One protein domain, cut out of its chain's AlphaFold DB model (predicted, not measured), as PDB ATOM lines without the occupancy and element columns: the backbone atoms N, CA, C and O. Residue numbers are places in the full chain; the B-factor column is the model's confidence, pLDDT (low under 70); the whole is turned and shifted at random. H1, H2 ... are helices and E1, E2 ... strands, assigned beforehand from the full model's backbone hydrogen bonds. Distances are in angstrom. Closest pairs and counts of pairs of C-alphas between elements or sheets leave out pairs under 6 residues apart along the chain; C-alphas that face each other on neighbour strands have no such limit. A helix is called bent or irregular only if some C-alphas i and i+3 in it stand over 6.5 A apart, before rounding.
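AT A GLANCE: This is residues 47 to 172 of the 192 residues of an uncharacterized protein of Myxococcales bacterium (UniProt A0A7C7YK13). With little regular structure, a twisted antiparallel sheet, ordered E1, E2, E3, E5, E4, has one helix, H1, crossing one face, and long loops around both. The printed part has 126 residues, under half in named elements, H1 then E1 to E5, class mixed. It is compact, radius of gyration of the C-alphas 14.0 A, spanning 38 by 37 by 32 A.

HOW THE PARTS SIT: E1, residues 91 to 94, E2, residues 103 to 109, and E3, residues 114 to 120, form a meander, each the antiparallel neighbour of the one before. Within hydrogen-bond range are N 93 and O 107, 2.8 A, and N 106 and O 117, 2.9 A. E5, residues 162 to 164, neighbours E3, with N 116 and O 164 at 2.9 A, and edge strand E4, residues 137 to 139, with N 163 and O 138 at 3.4 A. H1, residues 47 to 61, is on one face, two layers, across the strands, height over the sheet 9.9 A; its closest C-alphas to E2, Leu 60 and Arg 106, are 6.7 A apart. In H1, 9 of 11 O i to N i+4 pairs are within range.

IN THESE COORDINATES: H1, 22.0 A long, begins at C-alpha 47 (222.590, 314.638, 301.217) and is only just irregular, C-alphas 51 and 54 being 6.9 A apart. E2 measures 19.7 A and E3 19.8 A; E5 ends at C-alpha 164 (241.487, 310.725, 293.541).

THE WHOLE: The printed part has no cut. Links H1 to E1, E3 to E4 and E4 to E5 are long. pLDDT is under 70 in 28 residues, among them 134 to 153.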
ATOM      1  N   GLU A  47     223.727 314.096 301.964       65.62
ATOM      2  CA  GLU A  47     222.590 314.638 301.217       65.62
ATOM      3  C   GLU A  47     223.040 315.716 300.230       65.62
ATOM      4  O   GLU A  47     222.636 315.680 299.071       65.62
ATOM      5  N   TRP A  48     223.927 316.624 300.655       70.19
ATOM      6  CA  TRP A  48     224.515 317.631 299.765       70.19
ATOM      7  C   TRP A  48     225.258 316.978 298.600       70.19
ATOM      8  O   TRP A  48     225.174 317.422 297.459       70.19
ATOM      9  N   HIS A  49     225.982 315.896 298.874       67.12
ATOM     10  CA  HIS A  49     226.689 315.145 297.845       67.12
ATOM     11  C   HIS A  49     225.735 314.416 296.894       67.12
ATOM     12  O   HIS A  49     225.977 314.401 295.691       67.12
ATOM     13  N   ALA A  50     224.638 313.857 297.409       68.12
ATOM     14  CA  ALA A  50     223.620 313.221 296.579       68.12
ATOM     15  C   ALA A  50     222.917 314.228 295.651       68.12
ATOM     16  O   ALA A  50     222.613 313.892 294.509       68.12
ATOM     17  N   SER A  51     222.698 315.468 296.105       75.00
ATOM     18  CA  SER A  51     222.080 316.513 295.282       75.00
ATOM     19  C   SER A  51     223.045 317.136 294.269       75.00
ATOM     20  O   SER A  51     222.639 317.448 293.152       75.00
ATOM     21  N   ASN A  52     224.323 317.292 294.625       78.88
ATOM     22  CA  ASN A  52     225.309 317.977 293.785       78.88
ATOM     23  C   ASN A  52     226.156 317.052 292.900       78.88
ATOM     24  O   ASN A  52     226.722 317.515 291.911       78.88
ATOM     25  N   GLY A  53     226.236 315.757 293.212       78.19
ATOM     26  CA  GLY A  53     226.977 314.768 292.424       78.19
ATOM     27  C   GLY A  53     226.560 314.731 290.947       78.19
ATOM     28  O   GLY A  53     227.435 314.862 290.090       78.19
ATOM     29  N   PRO A  54     225.254 314.634 290.622       82.50
ATOM     30  CA  PRO A  54     224.783 314.685 289.238       82.50
ATOM     31  C   PRO A  54     225.131 315.998 288.523       82.50
ATOM     32  O   PRO A  54     225.561 315.971 287.375       82.50
ATOM     33  N   LEU A  55     225.015 317.143 289.208       84.88
ATOM     34  CA  LEU A  55     225.358 318.452 288.637       84.88
ATOM     35  C   LEU A  55     226.847 318.549 288.294       84.88
ATOM     36  O   LEU A  55     227.208 319.074 287.241       84.88
ATOM     37  N   LEU A  56     227.711 318.021 289.165       85.25
ATOM     38  CA  LEU A  56     229.139 317.981 288.889       85.25
ATOM     39  C   LEU A  56     229.467 317.030 287.733       85.25
ATOM     40  O   LEU A  56     230.283 317.383 286.885       85.25
ATOM     41  N   ALA A  57     228.834 315.853 287.677       85.69
ATOM     42  CA  ALA A  57     229.033 314.906 286.580       85.69
ATOM     43  C   ALA A  57     228.660 315.541 285.234       85.69
ATOM     44  O   ALA A  57     229.449 315.491 284.295       85.69
ATOM     45  N   GLU A  58     227.502 316.199 285.157       89.44
ATOM     46  CA  GLU A  58     227.063 316.913 283.955       89.44
ATOM     47  C   GLU A  58     228.045 318.021 283.563       89.44
ATOM     48  O   GLU A  58     228.484 318.078 282.416       89.44
ATOM     49  N   TYR A  59     228.486 318.845 284.517       92.00
ATOM     50  CA  TYR A  59     229.510 319.859 284.256       92.00
ATOM     51  C   TYR A  59     230.775 319.256 283.636       92.00
ATOM     52  O   TYR A  59     231.220 319.703 282.580       92.00
ATOM     53  N   LEU A  60     231.312 318.202 284.253       92.69
ATOM     54  CA  LEU A  60     232.511 317.499 283.799       92.69
ATOM     55  C   LEU A  60     232.325 316.851 282.416       92.69
ATOM     56  O   LEU A  60     233.252 316.863 281.599       92.69
ATOM     57  N   LYS A  61     231.129 316.326 282.120       92.31
ATOM     58  CA  LYS A  61     230.757 315.796 280.798       92.31
ATOM     59  C   LYS A  61     230.742 316.882 279.726       92.31
ATOM     60  O   LYS A  61     231.163 316.612 278.606       92.31
ATOM     61  N   THR A  62     230.311 318.097 280.070       94.00
ATOM     62  CA  THR A  62     230.224 319.215 279.115       94.00
ATOM     63  C   THR A  62     231.559 319.887 278.796       94.00
ATOM     64  O   THR A  62     231.595 320.731 277.901       94.00
ATOM     65  N   LEU A  63     232.651 319.543 279.493       94.25
ATOM     66  CA  LEU A  63     233.966 320.131 279.229       94.25
ATOM     67  C   LEU A  63     234.475 319.719 277.837       94.25
ATOM     68  O   LEU A  63     234.743 318.533 277.617       94.25
ATOM     69  N   PRO A  64     234.631 320.672 276.903       92.25
ATOM     70  CA  PRO A  64     235.051 320.365 275.544       92.25
ATOM     71  C   PRO A  64     236.561 320.104 275.472       92.25
ATOM     72  O   PRO A  64     237.334 320.588 276.299       92.25
ATOM     73  N   GLU A  65     237.010 319.379 274.445       90.56
ATOM     74  CA  GLU A  65     238.436 319.070 274.241       90.56
ATOM     75  C   GLU A  65     239.304 320.327 274.090       90.56
ATOM     76  O   GLU A  65     240.429 320.375 274.576       90.56
ATOM     77  N   ASN A  66     238.770 321.393 273.489       91.38
ATOM     78  CA  ASN A  66     239.489 322.661 273.343       91.38
ATOM     79  C   ASN A  66     239.685 323.428 274.668       91.38
ATOM     80  O   ASN A  66     240.399 324.428 274.680       91.38
ATOM     81  N   ALA A  67     239.068 322.990 275.773       92.75
ATOM     82  CA  ALA A  67     239.315 323.543 277.104       92.75
ATOM     83  C   ALA A  67     240.549 322.926 277.786       92.75
ATOM     84  O   ALA A  67     240.918 323.358 278.877       92.75
ATOM     85  N   VAL A  68     241.189 321.914 277.190       95.19
ATOM     86  CA  VAL A  68     242.410 321.320 277.747       95.19
ATOM     87  C   VAL A  68     243.516 322.376 277.840       95.19
ATOM     88  O   VAL A  68     243.750 323.152 276.916       95.19
ATOM     89  N   GLY A  69     244.185 322.422 278.991       94.44
ATOM     90  CA  GLY A  69     245.204 323.418 279.320       94.44
ATOM     91  C   GLY A  69     244.647 324.772 279.767       94.44
ATOM     92  O   GLY A  69     245.435 325.646 280.119       94.44
ATOM     93  N   GLN A  70     243.324 324.955 279.791       94.81
ATOM     94  CA  GLN A  70     242.688 326.201 280.221       94.81
ATOM     95  C   GLN A  70     242.203 326.119 281.676       94.81
ATOM     96  O   GLN A  70     241.772 325.048 282.124       94.81
ATOM     97  N   PRO A  71     242.225 327.244 282.416       95.62
ATOM     98  CA  PRO A  71     241.596 327.324 283.724       95.62
ATOM     99  C   PRO A  71     240.075 327.195 283.590       95.62
ATOM    100  O   PRO A  71     239.430 327.817 282.741       95.62
ATOM    101  N   LEU A  72     239.490 326.386 284.461       93.81
ATOM    102  CA  LEU A  72     238.064 326.138 284.513       93.81
ATOM    103  C   LEU A  72     237.327 327.341 285.104       93.81
ATOM    104  O   LEU A  72     237.735 327.935 286.100       93.81
ATOM    105  N   LYS A  73     236.166 327.654 284.519       91.31
ATOM    106  CA  LYS A  73     235.232 328.667 285.052       91.31
ATOM    107  C   LYS A  73     234.515 328.214 286.332       91.31
ATOM    108  O   LYS A  73     233.831 329.015 286.964       91.31
ATOM    109  N   GLY A  74     234.609 326.924 286.649       89.88
ATOM    110  CA  GLY A  74     233.927 326.276 287.758       89.88
ATOM    111  C   GLY A  74     232.399 326.237 287.654       89.88
ATOM    112  O   GLY A  74     231.780 326.832 286.764       89.88
ATOM    113  N   ILE A  75     231.782 325.540 288.605       87.12
ATOM    114  CA  ILE A  75     230.329 325.394 288.744       87.12
ATOM    115  C   ILE A  75     229.871 325.809 290.145       87.12
ATOM    116  O   ILE A  75     230.559 325.577 291.137       87.12
ATOM    117  N   ARG A  76     228.693 326.433 290.240       85.06
ATOM    118  CA  ARG A  76     228.029 326.653 291.529       85.06
ATOM    119  C   ARG A  76     227.214 325.426 291.898       85.06
ATOM    120  O   ARG A  76     226.380 324.986 291.111       85.06
ATOM    121  N   LEU A  77     227.441 324.923 293.100       80.81
ATOM    122  CA  LEU A  77     226.713 323.796 293.662       80.81
ATOM    123  C   LEU A  77     225.646 324.311 294.641       80.81
ATOM    124  O   LEU A  77     225.795 325.363 295.267       80.81
ATOM    125  N   SER A  78     224.514 323.616 294.716       73.06
ATOM    126  CA  SER A  78     223.380 323.988 295.563       73.06
ATOM    127  C   SER A  78     223.760 323.947 297.043       73.06
ATOM    128  O   SER A  78     224.439 323.026 297.484       73.06
ATOM    129  N   GLY A  79     223.280 324.923 297.819       68.31
ATOM    130  CA  GLY A  79     223.590 325.053 299.250       68.31
ATOM    131  C   GLY A  79     224.879 325.823 299.554       68.31
ATOM    132  O   GLY A  79     225.234 325.940 300.719       68.31
ATOM    133  N   ASP A  80     225.543 326.359 298.525       62.50
ATOM    134  CA  ASP A  80     226.861 326.994 298.624       62.50
ATOM    135  C   ASP A  80     226.865 328.404 297.993       62.50
ATOM    136  O   ASP A  80     227.787 328.797 297.283       62.50
ATOM    137  N   SER A  81     225.779 329.172 298.182       58.16
ATOM    138  CA  SER A  81     225.549 330.447 297.475       58.16
ATOM    139  C   SER A  81     226.609 331.523 297.741       58.16
ATOM    140  O   SER A  81     226.813 332.380 296.881       58.16
ATOM    141  N   GLU A  82     227.276 331.451 298.895       63.41
ATOM    142  CA  GLU A  82     228.336 332.373 299.337       63.41
ATOM    143  C   GLU A  82     229.755 331.828 299.089       63.41
ATOM    144  O   GLU A  82     230.738 332.510 299.381       63.41
ATOM    145  N   SER A  83     229.892 330.612 298.553       64.00
ATOM    146  CA  SER A  83     231.195 329.968 298.369       64.00
ATOM    147  C   SER A  83     231.754 330.144 296.956       64.00
ATOM    148  O   SER A  83     231.003 330.380 295.998       64.00
ATOM    149  N   PRO A  84     233.087 330.005 296.797       71.44
ATOM    150  CA  PRO A  84     233.737 329.972 295.492       71.44
ATOM    151  C   PRO A  84     233.123 328.906 294.582       71.44
ATOM    152  O   PRO A  84     232.640 327.871 295.050       71.44
ATOM    153  N   ARG A  85     233.165 329.129 293.263       82.81
ATOM    154  CA  ARG A  85     232.706 328.104 292.322       82.81
ATOM    155  C   ARG A  85     233.628 326.892 292.435       82.81
ATOM    156  O   ARG A  85     234.851 327.010 292.455       82.81
ATOM    157  N   TRP A  86     233.040 325.706 292.468       82.25
ATOM    158  CA  TRP A  86     233.800 324.466 292.483       82.25
ATOM    159  C   TRP A  86     234.624 324.327 291.206       82.25
ATOM    160  O   TRP A  86     234.100 324.563 290.120       82.25
ATOM    161  N   LEU A  87     235.884 323.901 291.352       87.50
ATOM    162  CA  LEU A  87     236.878 323.738 290.277       87.50
ATOM    163  C   LEU A  87     237.338 325.037 289.604       87.50
ATOM    164  O   LEU A  87     238.108 324.983 288.651       87.50
ATOM    165  N   GLU A  88     236.890 326.201 290.068       90.81
ATOM    166  CA  GLU A  88     237.301 327.475 289.484       90.81
ATOM    167  C   GLU A  88     238.814 327.685 289.584       90.81
ATOM    168  O   GLU A  88     239.428 327.439 290.621       90.81
ATOM    169  N   GLY A  89     239.418 328.111 288.473       91.25
ATOM    170  CA  GLY A  89     240.856 328.350 288.362       91.25
ATOM    171  C   GLY A  89     241.710 327.093 288.177       91.25
ATOM    172  O   GLY A  89     242.860 327.219 287.767       91.25
ATOM    173  N   GLN A  90     241.166 325.893 288.404       93.00
ATOM    174  CA  GLN A  90     241.892 324.643 288.171       93.00
ATOM    175  C   GLN A  90     242.047 324.376 286.671       93.00
ATOM    176  O   GLN A  90     241.164 324.712 285.884       93.00
ATOM    177  N   VAL A  91     243.152 323.767 286.247       95.69
ATOM    178  CA  VAL A  91     243.455 323.557 284.826       95.69
ATOM    179  C   VAL A  91     242.895 322.223 284.354       95.69
ATOM    180  O   VAL A  91     243.254 321.168 284.873       95.69
ATOM    181  N   TYR A  92     242.046 322.235 283.328       95.81
ATOM    182  CA  TYR A  92     241.530 320.996 282.752       95.81
ATOM    183  C   TYR A  92     242.625 320.256 281.975       95.81
ATOM    184  O   TYR A  92     243.252 320.815 281.076       95.81
ATOM    185  N   ARG A  93     242.865 318.987 282.311       95.38
ATOM    186  CA  ARG A  93     243.891 318.134 281.686       95.38
ATOM    187  C   ARG A  93     243.322 317.129 280.684       95.38
ATOM    188  O   ARG A  93     244.096 316.456 280.017       95.38
ATOM    189  N   GLY A  94     242.000 317.073 280.530       95.19
ATOM    190  CA  GLY A  94     241.346 316.259 279.508       95.19
ATOM    191  C   GLY A  94     240.750 314.956 280.030       95.19
ATOM    192  O   GLY A  94     240.508 314.771 281.228       95.19
ATOM    193  N   VAL A  95     240.488 314.063 279.081       95.19
ATOM    194  CA  VAL A  95     239.971 312.712 279.304       95.19
ATOM    195  C   VAL A  95     241.125 311.734 279.096       95.19
ATOM    196  O   VAL A  95     241.776 311.814 278.054       95.19
ATOM    197  N   PRO A  96     241.400 310.818 280.037       94.06
ATOM    198  CA  PRO A  96     242.401 309.784 279.813       94.06
ATOM    199  C   PRO A  96     241.932 308.803 278.731       94.06
ATOM    200  O   PRO A  96     240.737 308.555 278.556       94.06
ATOM    201  N   SER A  97     242.881 308.230 278.000       90.62
ATOM    202  CA  SER A  97     242.612 307.204 276.991       90.62
ATOM    203  C   SER A  97     242.423 305.821 277.620       90.62
ATOM    204  O   SER A  97     242.970 305.543 278.683       90.62
ATOM    205  N   GLY A  98     241.718 304.918 276.931       89.50
ATOM    206  CA  GLY A  98     241.649 303.504 277.330       89.50
ATOM    207  C   GLY A  98     240.771 303.218 278.552       89.50
ATOM    208  O   GLY A  98     240.989 302.226 279.242       89.50
ATOM    209  N   LEU A  99     239.789 304.078 278.835       92.62
ATOM    210  CA  LEU A  99     238.849 303.861 279.933       92.62
ATOM    211  C   LEU A  99     237.903 302.677 279.651       92.62
ATOM    212  O   LEU A  99     237.440 302.530 278.516       92.62
ATOM    213  N   PRO A 100     237.566 301.862 280.671       92.62
ATOM    214  CA  PRO A 100     236.493 300.878 280.583       92.62
ATOM    215  C   PRO A 100     235.149 301.507 280.204       92.62
ATOM    216  O   PRO A 100     234.870 302.664 280.525       92.62
ATOM    217  N   GLU A 101     234.281 300.714 279.576       93.38
ATOM    218  CA  GLU A 101     232.931 301.156 279.229       93.38
ATOM    219  C   GLU A 101     232.151 301.601 280.475       93.38
ATOM    220  O   GLU A 101     232.136 300.928 281.507       93.38
ATOM    221  N   GLY A 102     231.509 302.766 280.373       93.50
ATOM    222  CA  GLY A 102     230.727 303.353 281.456       93.50
ATOM    223  C   GLY A 102     231.547 304.029 282.558       93.50
ATOM    224  O   GLY A 102     230.940 304.610 283.454       93.50
ATOM    225  N   LEU A 103     232.887 304.013 282.501       94.19
ATOM    226  CA  LEU A 103     233.737 304.785 283.409       94.19
ATOM    227  C   LEU A 103     233.997 306.184 282.845       94.19
ATOM    228  O   LEU A 103     234.708 306.361 281.857       94.19
ATOM    229  N   GLY A 104     233.445 307.196 283.504       94.19
ATOM    230  CA  GLY A 104     233.743 308.591 283.225       94.19
ATOM    231  C   GLY A 104     234.925 309.070 284.055       94.19
ATOM    232  O   GLY A 104     234.903 308.957 285.279       94.19
ATOM    233  N   VAL A 105     235.946 309.624 283.396       94.75
ATOM    234  CA  VAL A 105     237.081 310.270 284.067       94.75
ATOM    235  C   VAL A 105     237.365 311.639 283.455       94.75
ATOM    236  O   VAL A 105     237.330 311.812 282.231       94.75
ATOM    237  N   ARG A 106     237.662 312.625 284.306       95.50
ATOM    238  CA  ARG A 106     238.224 313.927 283.919       95.50
ATOM    239  C   ARG A 106     239.418 314.256 284.787       95.50
ATOM    240  O   ARG A 106     239.334 314.177 286.010       95.50
ATOM    241  N   LEU A 107     240.506 314.653 284.145       95.31
ATOM    242  CA  LEU A 107     241.719 315.072 284.825       95.31
ATOM    243  C   LEU A 107     241.717 316.584 284.993       95.31
ATOM    244  O   LEU A 107     241.431 317.326 284.050       95.31
ATOM    245  N   VAL A 108     242.043 317.040 286.193       93.62
ATOM    246  CA  VAL A 108     242.083 318.457 286.547       93.62
ATOM    247  C   VAL A 108     243.301 318.698 287.424       93.62
ATOM    248  O   VAL A 108     243.585 317.909 288.312       93.62
ATOM    249  N   ASP A 109     244.031 319.772 287.169       93.19
ATOM    250  CA  ASP A 109     245.212 320.163 287.929       93.19
ATOM    251  C   ASP A 109     244.881 321.352 288.836       93.19
ATOM    252  O   ASP A 109     244.428 322.399 288.365       93.19
ATOM    253  N   ASP A 110     245.076 321.173 290.141       88.81
ATOM    254  CA  ASP A 110     244.793 322.183 291.165       88.81
ATOM    255  C   ASP A 110     245.971 323.141 291.436       88.81
ATOM    256  O   ASP A 110     245.893 323.986 292.329       88.81
ATOM    257  N   GLY A 111     247.055 323.027 290.664       88.69
ATOM    258  CA  GLY A 111     248.304 323.770 290.821       88.69
ATOM    259  C   GLY A 111     249.333 323.066 291.709       88.69
ATOM    260  O   GLY A 111     250.488 323.488 291.748       88.69
ATOM    261  N   GLN A 112     248.941 322.002 292.410       86.81
ATOM    262  CA  GLN A 112     249.846 321.145 293.177       86.81
ATOM    263  C   GLN A 112     249.978 319.760 292.547       86.81
ATOM    264  O   GLN A 112     251.046 319.153 292.620       86.81
ATOM    265  N   ARG A 113     248.891 319.243 291.968       86.94
ATOM    266  CA  ARG A 113     248.814 317.880 291.441       86.94
ATOM    267  C   ARG A 113     247.651 317.697 290.477       86.94
ATOM    268  O   ARG A 113     246.686 318.455 290.468       86.94
ATOM    269  N   VAL A 114     247.717 316.601 289.724       90.81
ATOM    270  CA  VAL A 114     246.612 316.138 288.883       90.81
ATOM    271  C   VAL A 114     245.647 315.296 289.715       90.81
ATOM    272  O   VAL A 114     246.008 314.257 290.263       90.81
ATOM    273  N   LEU A 115     244.399 315.739 289.768       90.25
ATOM    274  CA  LEU A 115     243.256 315.036 290.326       90.25
ATOM    275  C   LEU A 115     242.487 314.335 289.200       90.25
ATOM    276  O   LEU A 115     242.286 314.910 288.130       90.25
ATOM    277  N   ALA A 116     241.994 313.125 289.453       91.38
ATOM    278  CA  ALA A 116     241.011 312.476 288.588       91.38
ATOM    279  C   ALA A 116     239.632 312.517 289.234       91.38
ATOM    280  O   ALA A 116     239.443 311.947 290.303       91.38
ATOM    281  N   PHE A 117     238.673 313.141 288.559       90.62
ATOM    282  CA  PHE A 117     237.251 313.066 288.878       90.62
ATOM    283  C   PHE A 117     236.652 311.875 288.144       90.62
ATOM    284  O   PHE A 117     236.756 311.800 286.924       90.62
ATOM    285  N   VAL A 118     236.047 310.953 288.885       90.38
ATOM    286  CA  VAL A 118     235.632 309.630 288.417       90.38
ATOM    287  C   VAL A 118     234.156 309.415 288.723       90.38
ATOM    288  O   VAL A 118     233.716 309.663 289.840       90.38
ATOM    289  N   TRP A 119     233.384 308.921 287.764       90.25
ATOM    290  CA  TRP A 119     231.999 308.493 287.974       90.25
ATOM    291  C   TRP A 119     231.678 307.289 287.086       90.25
ATOM    292  O   TRP A 119     232.388 307.015 286.119       90.25
ATOM    293  N   LEU A 120     230.610 306.565 287.415       90.56
ATOM    294  CA  LEU A 120     230.122 305.441 286.617       90.56
ATOM    295  C   LEU A 120     228.744 305.761 286.044       90.56
ATOM    296  O   LEU A 120     227.867 306.243 286.761       90.56
ATOM    297  N   GLU A 121     228.555 305.483 284.759       91.62
ATOM    298  CA  GLU A 121     227.248 305.559 284.110       91.62
ATOM    299  C   GLU A 121     226.308 304.464 284.642       91.62
ATOM    300  O   GLU A 121     226.733 303.422 285.153       91.62
ATOM    301  N   ASN A 122     225.000 304.683 284.512       88.81
ATOM    302  CA  ASN A 122     224.008 303.699 284.938       88.81
ATOM    303  C   ASN A 122     224.187 302.375 284.179       88.81
ATOM    304  O   ASN A 122     224.209 302.352 282.952       88.81
ATOM    305  N   GLY A 123     224.280 301.271 284.924       89.38
ATOM    306  CA  GLY A 123     224.508 299.934 284.367       89.38
ATOM    307  C   GLY A 123     225.982 299.560 284.183       89.38
ATOM    308  O   GLY A 123     226.264 298.407 283.864       89.38
ATOM    309  N   ALA A 124     226.919 300.480 284.432       91.88
ATOM    310  CA  ALA A 124     228.341 300.165 284.416       91.88
ATOM    311  C   ALA A 124     228.728 299.247 285.589       91.88
ATOM    312  O   ALA A 124     228.156 299.310 286.684       91.88
ATOM    313  N   SER A 125     229.730 298.399 285.361       91.88
ATOM    314  CA  SER A 125     230.279 297.548 286.419       91.88
ATOM    315  C   SER A 125     231.011 298.394 287.468       91.88
ATOM    316  O   SER A 125     231.637 299.392 287.106       91.88
ATOM    317  N   PRO A 126     230.977 298.011 288.760       89.31
ATOM    318  CA  PRO A 126     231.774 298.676 289.783       89.31
ATOM    319  C   PRO A 126     233.254 298.732 289.400       89.31
ATOM    320  O   PRO A 126     233.803 297.748 288.904       89.31
ATOM    321  N   TYR A 127     233.896 299.865 289.670       88.81
ATOM    322  CA  TYR A 127     235.301 300.094 289.341       88.81
ATOM    323  C   TYR A 127     236.143 300.182 290.611       88.81
ATOM    324  O   TYR A 127     235.745 300.848 291.567       88.81
ATOM    325  N   GLU A 128     237.302 299.525 290.620       87.06
ATOM    326  CA  GLU A 128     238.244 299.573 291.740       87.06
ATOM    327  C   GLU A 128     239.313 300.650 291.496       87.06
ATOM    328  O   GLU A 128     240.091 300.572 290.547       87.06
ATOM    329  N   LEU A 129     239.364 301.652 292.367       81.19
ATOM    330  CA  LEU A 129     240.422 302.647 292.445       81.19
ATOM    331  C   LEU A 129     241.586 302.106 293.276       81.19
ATOM    332  O   LEU A 129     241.406 301.581 294.376       81.19
ATOM    333  N   GLN A 130     242.802 302.304 292.771       78.12
ATOM    334  CA  GLN A 130     244.017 302.028 293.531       78.12
ATOM    335  C   GLN A 130     244.168 303.036 294.668       78.12
ATOM    336  O   GLN A 130     243.918 304.223 294.471       78.12
ATOM    337  N   ALA A 131     244.580 302.570 295.848       72.50
ATOM    338  CA  ALA A 131     244.832 303.425 297.001       72.50
ATOM    339  C   ALA A 131     246.017 304.375 296.748       72.50
ATOM    340  O   ALA A 131     247.041 303.969 296.207       72.50
ATOM    341  N   CYS A 132     245.900 305.626 297.200       71.00
ATOM    342  CA  CYS A 132     247.058 306.513 297.312       71.00
ATOM    343  C   CYS A 132     248.012 305.977 298.387       71.00
ATOM    344  O   CYS A 132     247.558 305.706 299.498       71.00
ATOM    345  N   GLU A 133     249.319 305.920 298.117       70.38
ATOM    346  CA  GLU A 133     250.324 305.555 299.133       70.38
ATOM    347  C   GLU A 133     250.269 306.485 300.354       70.38
ATOM    348  O   GLU A 133     250.376 306.045 301.497       70.38
ATOM    349  N   SER A 134     250.023 307.774 300.113       66.38
ATOM    350  CA  SER A 134     249.856 308.807 301.138       66.38
ATOM    351  C   SER A 134     248.482 308.791 301.826       66.38
ATOM    352  O   SER A 134     248.251 309.565 302.754       66.38
ATOM    353  N   GLY A 135     247.542 307.954 301.369       62.53
ATOM    354  CA  GLY A 135     246.154 307.935 301.846       62.53
ATOM    355  C   GLY A 135     245.306 309.133 301.398       62.53
ATOM    356  O   GLY A 135     244.177 309.298 301.858       62.53
ATOM    357  N   GLU A 136     245.813 309.974 300.494       59.75
ATOM    358  CA  GLU A 136     245.155 311.197 300.024       59.75
ATOM    359  C   GLU A 136     244.050 310.927 298.987       59.75
ATOM    360  O   GLU A 136     244.103 311.382 297.850       59.75
ATOM    361  N   GLN A 137     243.003 310.196 299.362       60.72
ATOM    362  CA  GLN A 137     241.788 310.102 298.547       60.72
ATOM    363  C   GLN A 137     240.654 310.901 299.174       60.72
ATOM    364  O   GLN A 137     240.432 310.864 300.384       60.72
ATOM    365  N   LYS A 138     239.926 311.638 298.339       55.00
ATOM    366  CA  LYS A 138     238.823 312.505 298.748       55.00
ATOM    367  C   LYS A 138     237.748 312.447 297.663       55.00
ATOM    368  O   LYS A 138     238.083 312.450 296.496       55.00
ATOM    369  N   GLY A 139     236.466 312.413 298.009       51.81
ATOM    370  CA  GLY A 139     235.383 312.307 297.024       51.81
ATOM    371  C   GLY A 139     234.126 313.040 297.465       51.81
ATOM    372  O   GLY A 139     233.984 313.374 298.645       51.81
ATOM    373  N   ILE A 140     233.205 313.291 296.528       49.09
ATOM    374  CA  ILE A 140     231.836 313.683 296.874       49.09
ATOM    375  C   ILE A 140     231.180 312.417 297.434       49.09
ATOM    376  O   ILE A 140     230.992 311.430 296.735       49.09
ATOM    377  N   ARG A 141     230.964 312.447 298.755       47.47
ATOM    378  CA  ARG A 141     231.062 311.346 299.731       47.47
ATOM    379  C   ARG A 141     232.503 310.869 299.934       47.47
ATOM    380  O   ARG A 141     233.040 310.148 299.120       47.47
ATOM    381  N   ALA A 142     233.087 311.185 301.083       38.47
ATOM    382  CA  ALA A 142     234.069 310.347 301.781       38.47
ATOM    383  C   ALA A 142     234.026 310.691 303.282       38.47
ATOM    384  O   ALA A 142     235.009 311.099 303.891       38.47
ATOM    385  N   ARG A 143     232.839 310.578 303.892       34.16
ATOM    386  CA  ARG A 143     232.701 310.373 305.338       34.16
ATOM    387  C   ARG A 143     231.706 309.247 305.570       34.16
ATOM    388  O   ARG A 143     230.637 309.228 304.963       34.16
ATOM    389  N   LEU A 144     232.107 308.318 306.439       35.75
ATOM    390  CA  LEU A 144     231.283 307.280 307.056       35.75
ATOM    391  C   LEU A 144     229.858 307.789 307.339       35.75
ATOM    392  O   LEU A 144     229.690 308.890 307.870       35.75
ATOM    393  N   ALA A 145     228.865 306.917 307.191       32.78
ATOM    394  CA  ALA A 145     227.739 306.940 308.117       32.78
ATOM    395  C   ALA A 145     228.283 306.623 309.534       32.78
ATOM    396  O   ALA A 145     228.267 305.468 309.942       32.78
ATOM    397  N   GLY A 146     228.890 307.603 310.232       31.86
ATOM    398  CA  GLY A 146     229.466 307.413 311.582       31.86
ATOM    399  C   GLY A 146     230.918 307.856 311.890       31.86
ATOM    400  O   GLY A 146     231.426 307.443 312.923       31.86
ATOM    401  N   GLY A 147     231.603 308.688 311.086       29.38
ATOM    402  CA  GLY A 147     232.805 309.428 311.549       29.38
ATOM    403  C   GLY A 147     234.204 308.772 311.483       29.38
ATOM    404  O   GLY A 147     234.974 308.884 312.429       29.38
ATOM    405  N   GLY A 148     234.603 308.190 310.353       32.88
ATOM    406  CA  GLY A 148     235.980 307.738 310.082       32.88
ATOM    407  C   GLY A 148     236.331 307.814 308.591       32.88
ATOM    408  O   GLY A 148     235.453 308.042 307.751       32.88
ATOM    409  N   ALA A 149     237.622 307.696 308.273       38.81
ATOM    410  CA  ALA A 149     238.162 307.845 306.924       38.81
ATOM    411  C   ALA A 149     238.018 306.538 306.129       38.81
ATOM    412  O   ALA A 149     238.693 305.558 306.425       38.81
ATOM    413  N   TYR A 150     237.165 306.540 305.105       46.47
ATOM    414  CA  TYR A 150     237.252 305.574 304.014       46.47
ATOM    415  C   TYR A 150     237.470 306.335 302.711       46.47
ATOM    416  O   TYR A 150     236.689 307.216 302.351       46.47
ATOM    417  N   ALA A 151     238.542 305.965 302.024       52.22
ATOM    418  CA  ALA A 151     238.740 306.188 300.608       52.22
ATOM    419  C   ALA A 151     237.820 305.216 299.846       52.22
ATOM    420  O   ALA A 151     237.799 304.024 300.170       52.22
ATOM    421  N   TRP A 152     237.019 305.685 298.884       56.50
ATOM    422  CA  TRP A 152     236.233 304.764 298.059       56.50
ATOM    423  C   TRP A 152     237.173 303.994 297.144       56.50
ATOM    424  O   TRP A 152     237.506 304.459 296.062       56.50
ATOM    425  N   MET A 153     237.570 302.797 297.571       69.81
ATOM    426  CA  MET A 153     238.291 301.877 296.694       69.81
ATOM    427  C   MET A 153     237.357 301.322 295.623       69.81
ATOM    428  O   MET A 153     237.787 301.127 294.506       69.81
ATOM    429  N   ARG A 154     236.057 301.174 295.910       81.56
ATOM    430  CA  ARG A 154     235.060 300.711 294.938       81.56
ATOM    431  C   ARG A 154     234.080 301.822 294.579       81.56
ATOM    432  O   ARG A 154     233.271 302.235 295.412       81.56
ATOM    433  N   VAL A 155     234.109 302.263 293.328       82.00
ATOM    434  CA  VAL A 155     233.151 303.207 292.744       82.00
ATOM    435  C   VAL A 155     231.956 302.431 292.199       82.00
ATOM    436  O   VAL A 155     232.117 301.360 291.614       82.00
ATOM    437  N   ARG A 156     230.750 302.964 292.400       83.62
ATOM    438  CA  ARG A 156     229.495 302.439 291.854       83.62
ATOM    439  C   ARG A 156     228.654 303.593 291.296       83.62
ATOM    440  O   ARG A 156     228.870 304.723 291.740       83.62
ATOM    441  N   PRO A 157     227.701 303.339 290.381       83.31
ATOM    442  CA  PRO A 157     226.859 304.396 289.817       83.31
ATOM    443  C   PRO A 157     226.159 305.257 290.882       83.31
ATOM    444  O   PRO A 157     226.105 306.478 290.761       83.31
ATOM    445  N   GLU A 158     225.709 304.656 291.989       77.56
ATOM    446  CA  GLU A 158     225.032 305.365 293.081       77.56
ATOM    447  C   GLU A 158     225.929 306.325 293.886       77.56
ATOM    448  O   GLU A 158     225.423 307.117 294.683       77.56
ATOM    449  N   HIS A 159     227.255 306.272 293.712       76.31
ATOM    450  CA  HIS A 159     228.186 307.148 294.429       76.31
ATOM    451  C   HIS A 159     228.292 308.545 293.798       76.31
ATOM    452  O   HIS A 159     228.735 309.476 294.469       76.31
ATOM    453  N   GLY A 160     227.875 308.715 292.540       79.50
ATOM    454  CA  GLY A 160     228.093 309.953 291.797       79.50
ATOM    455  C   GLY A 160     229.572 310.170 291.457       79.50
ATOM    456  O   GLY A 160     230.286 309.223 291.130       79.50
ATOM    457  N   VAL A 161     230.028 311.426 291.506       82.69
ATOM    458  CA  VAL A 161     231.417 311.789 291.183       82.69
ATOM    459  C   VAL A 161     232.310 311.608 292.404       82.69
ATOM    460  O   VAL A 161     232.181 312.332 293.375       82.69
ATOM    461  N   VAL A 162     233.289 310.721 292.362       82.38
ATOM    462  CA  VAL A 162     234.392 310.693 293.333       82.38
ATOM    463  C   VAL A 162     235.620 311.375 292.737       82.38
ATOM    464  O   VAL A 162     235.649 311.653 291.539       82.38
ATOM    465  N   TYR A 163     236.645 311.665 293.536       81.62
ATOM    466  CA  TYR A 163     237.937 312.039 292.970       81.62
ATOM    467  C   TYR A 163     239.096 311.300 293.645       81.62
ATOM    468  O   TYR A 163     238.957 310.704 294.710       81.62
ATOM    469  N   THR A 164     240.243 311.264 292.982       83.50
ATOM    470  CA  THR A 164     241.487 310.725 293.541       83.50
ATOM    471  C   THR A 164     242.629 311.682 293.246       83.50
ATOM    472  O   THR A 164     242.698 312.253 292.157       83.50
ATOM    473  N   ALA A 165     243.509 311.867 294.231       83.25
ATOM    474  CA  ALA A 165     244.733 312.649 294.085       83.25
ATOM    475  C   ALA A 165     245.899 311.832 293.505       83.25
ATOM    476  O   ALA A 165     246.951 312.392 293.218       83.25
ATOM    477  N   CYS A 166     245.706 310.519 293.347       81.38
ATOM    478  CA  CYS A 166     246.670 309.595 292.757       81.38
ATOM    479  C   CYS A 166     245.972 308.855 291.614       81.38
ATOM    480  O   CYS A 166     245.554 307.705 291.784       81.38
ATOM    481  N   PRO A 167     245.717 309.531 290.482       88.50
ATOM    482  CA  PRO A 167     245.251 308.837 289.293       88.50
ATOM    483  C   PRO A 167     246.271 307.758 288.884       88.50
ATOM    484  O   PRO A 167     247.475 307.990 289.019       88.50
ATOM    485  N   PRO A 168     245.813 306.604 288.371       88.69
ATOM    486  CA  PRO A 168     246.679 305.638 287.710       88.69
ATOM    487  C   PRO A 168     247.592 306.316 286.684       88.69
ATOM    488  O   PRO A 168     247.168 307.225 285.965       88.69
ATOM    489  N   VAL A 169     248.851 305.885 286.621       89.19
ATOM    490  CA  VAL A 169     249.876 306.518 285.775       89.19
ATOM    491  C   VAL A 169     249.480 306.457 284.301       89.19
ATOM    492  O   VAL A 169     249.713 307.405 283.560       89.19
ATOM    493  N   GLU A 170     248.809 305.386 283.889       90.81
ATOM    494  CA  GLU A 170     248.263 305.201 282.547       90.81
ATOM    495  C   GLU A 170     247.174 306.214 282.165       90.81
ATOM    496  O   GLU A 170     246.888 306.383 280.981       90.81
ATOM    497  N   TRP A 171     246.556 306.892 283.138       91.69
ATOM    498  CA  TRP A 171     245.602 307.967 282.863       91.69
ATOM    499  C   TRP A 171     246.304 309.297 282.632       91.69
ATOM    500  O   TRP A 171     245.756 310.162 281.954       91.69
ATOM    501  N   LEU A 172     247.489 309.491 283.205       90.25
ATOM    502  CA  LEU A 172     248.169 310.771 283.138       90.25
ATOM    503  C   LEU A 172     248.594 311.087 281.696       90.25
ATOM    504  O   LEU A 172     249.067 310.205 280.976       90.25
TER     505      LEU A 172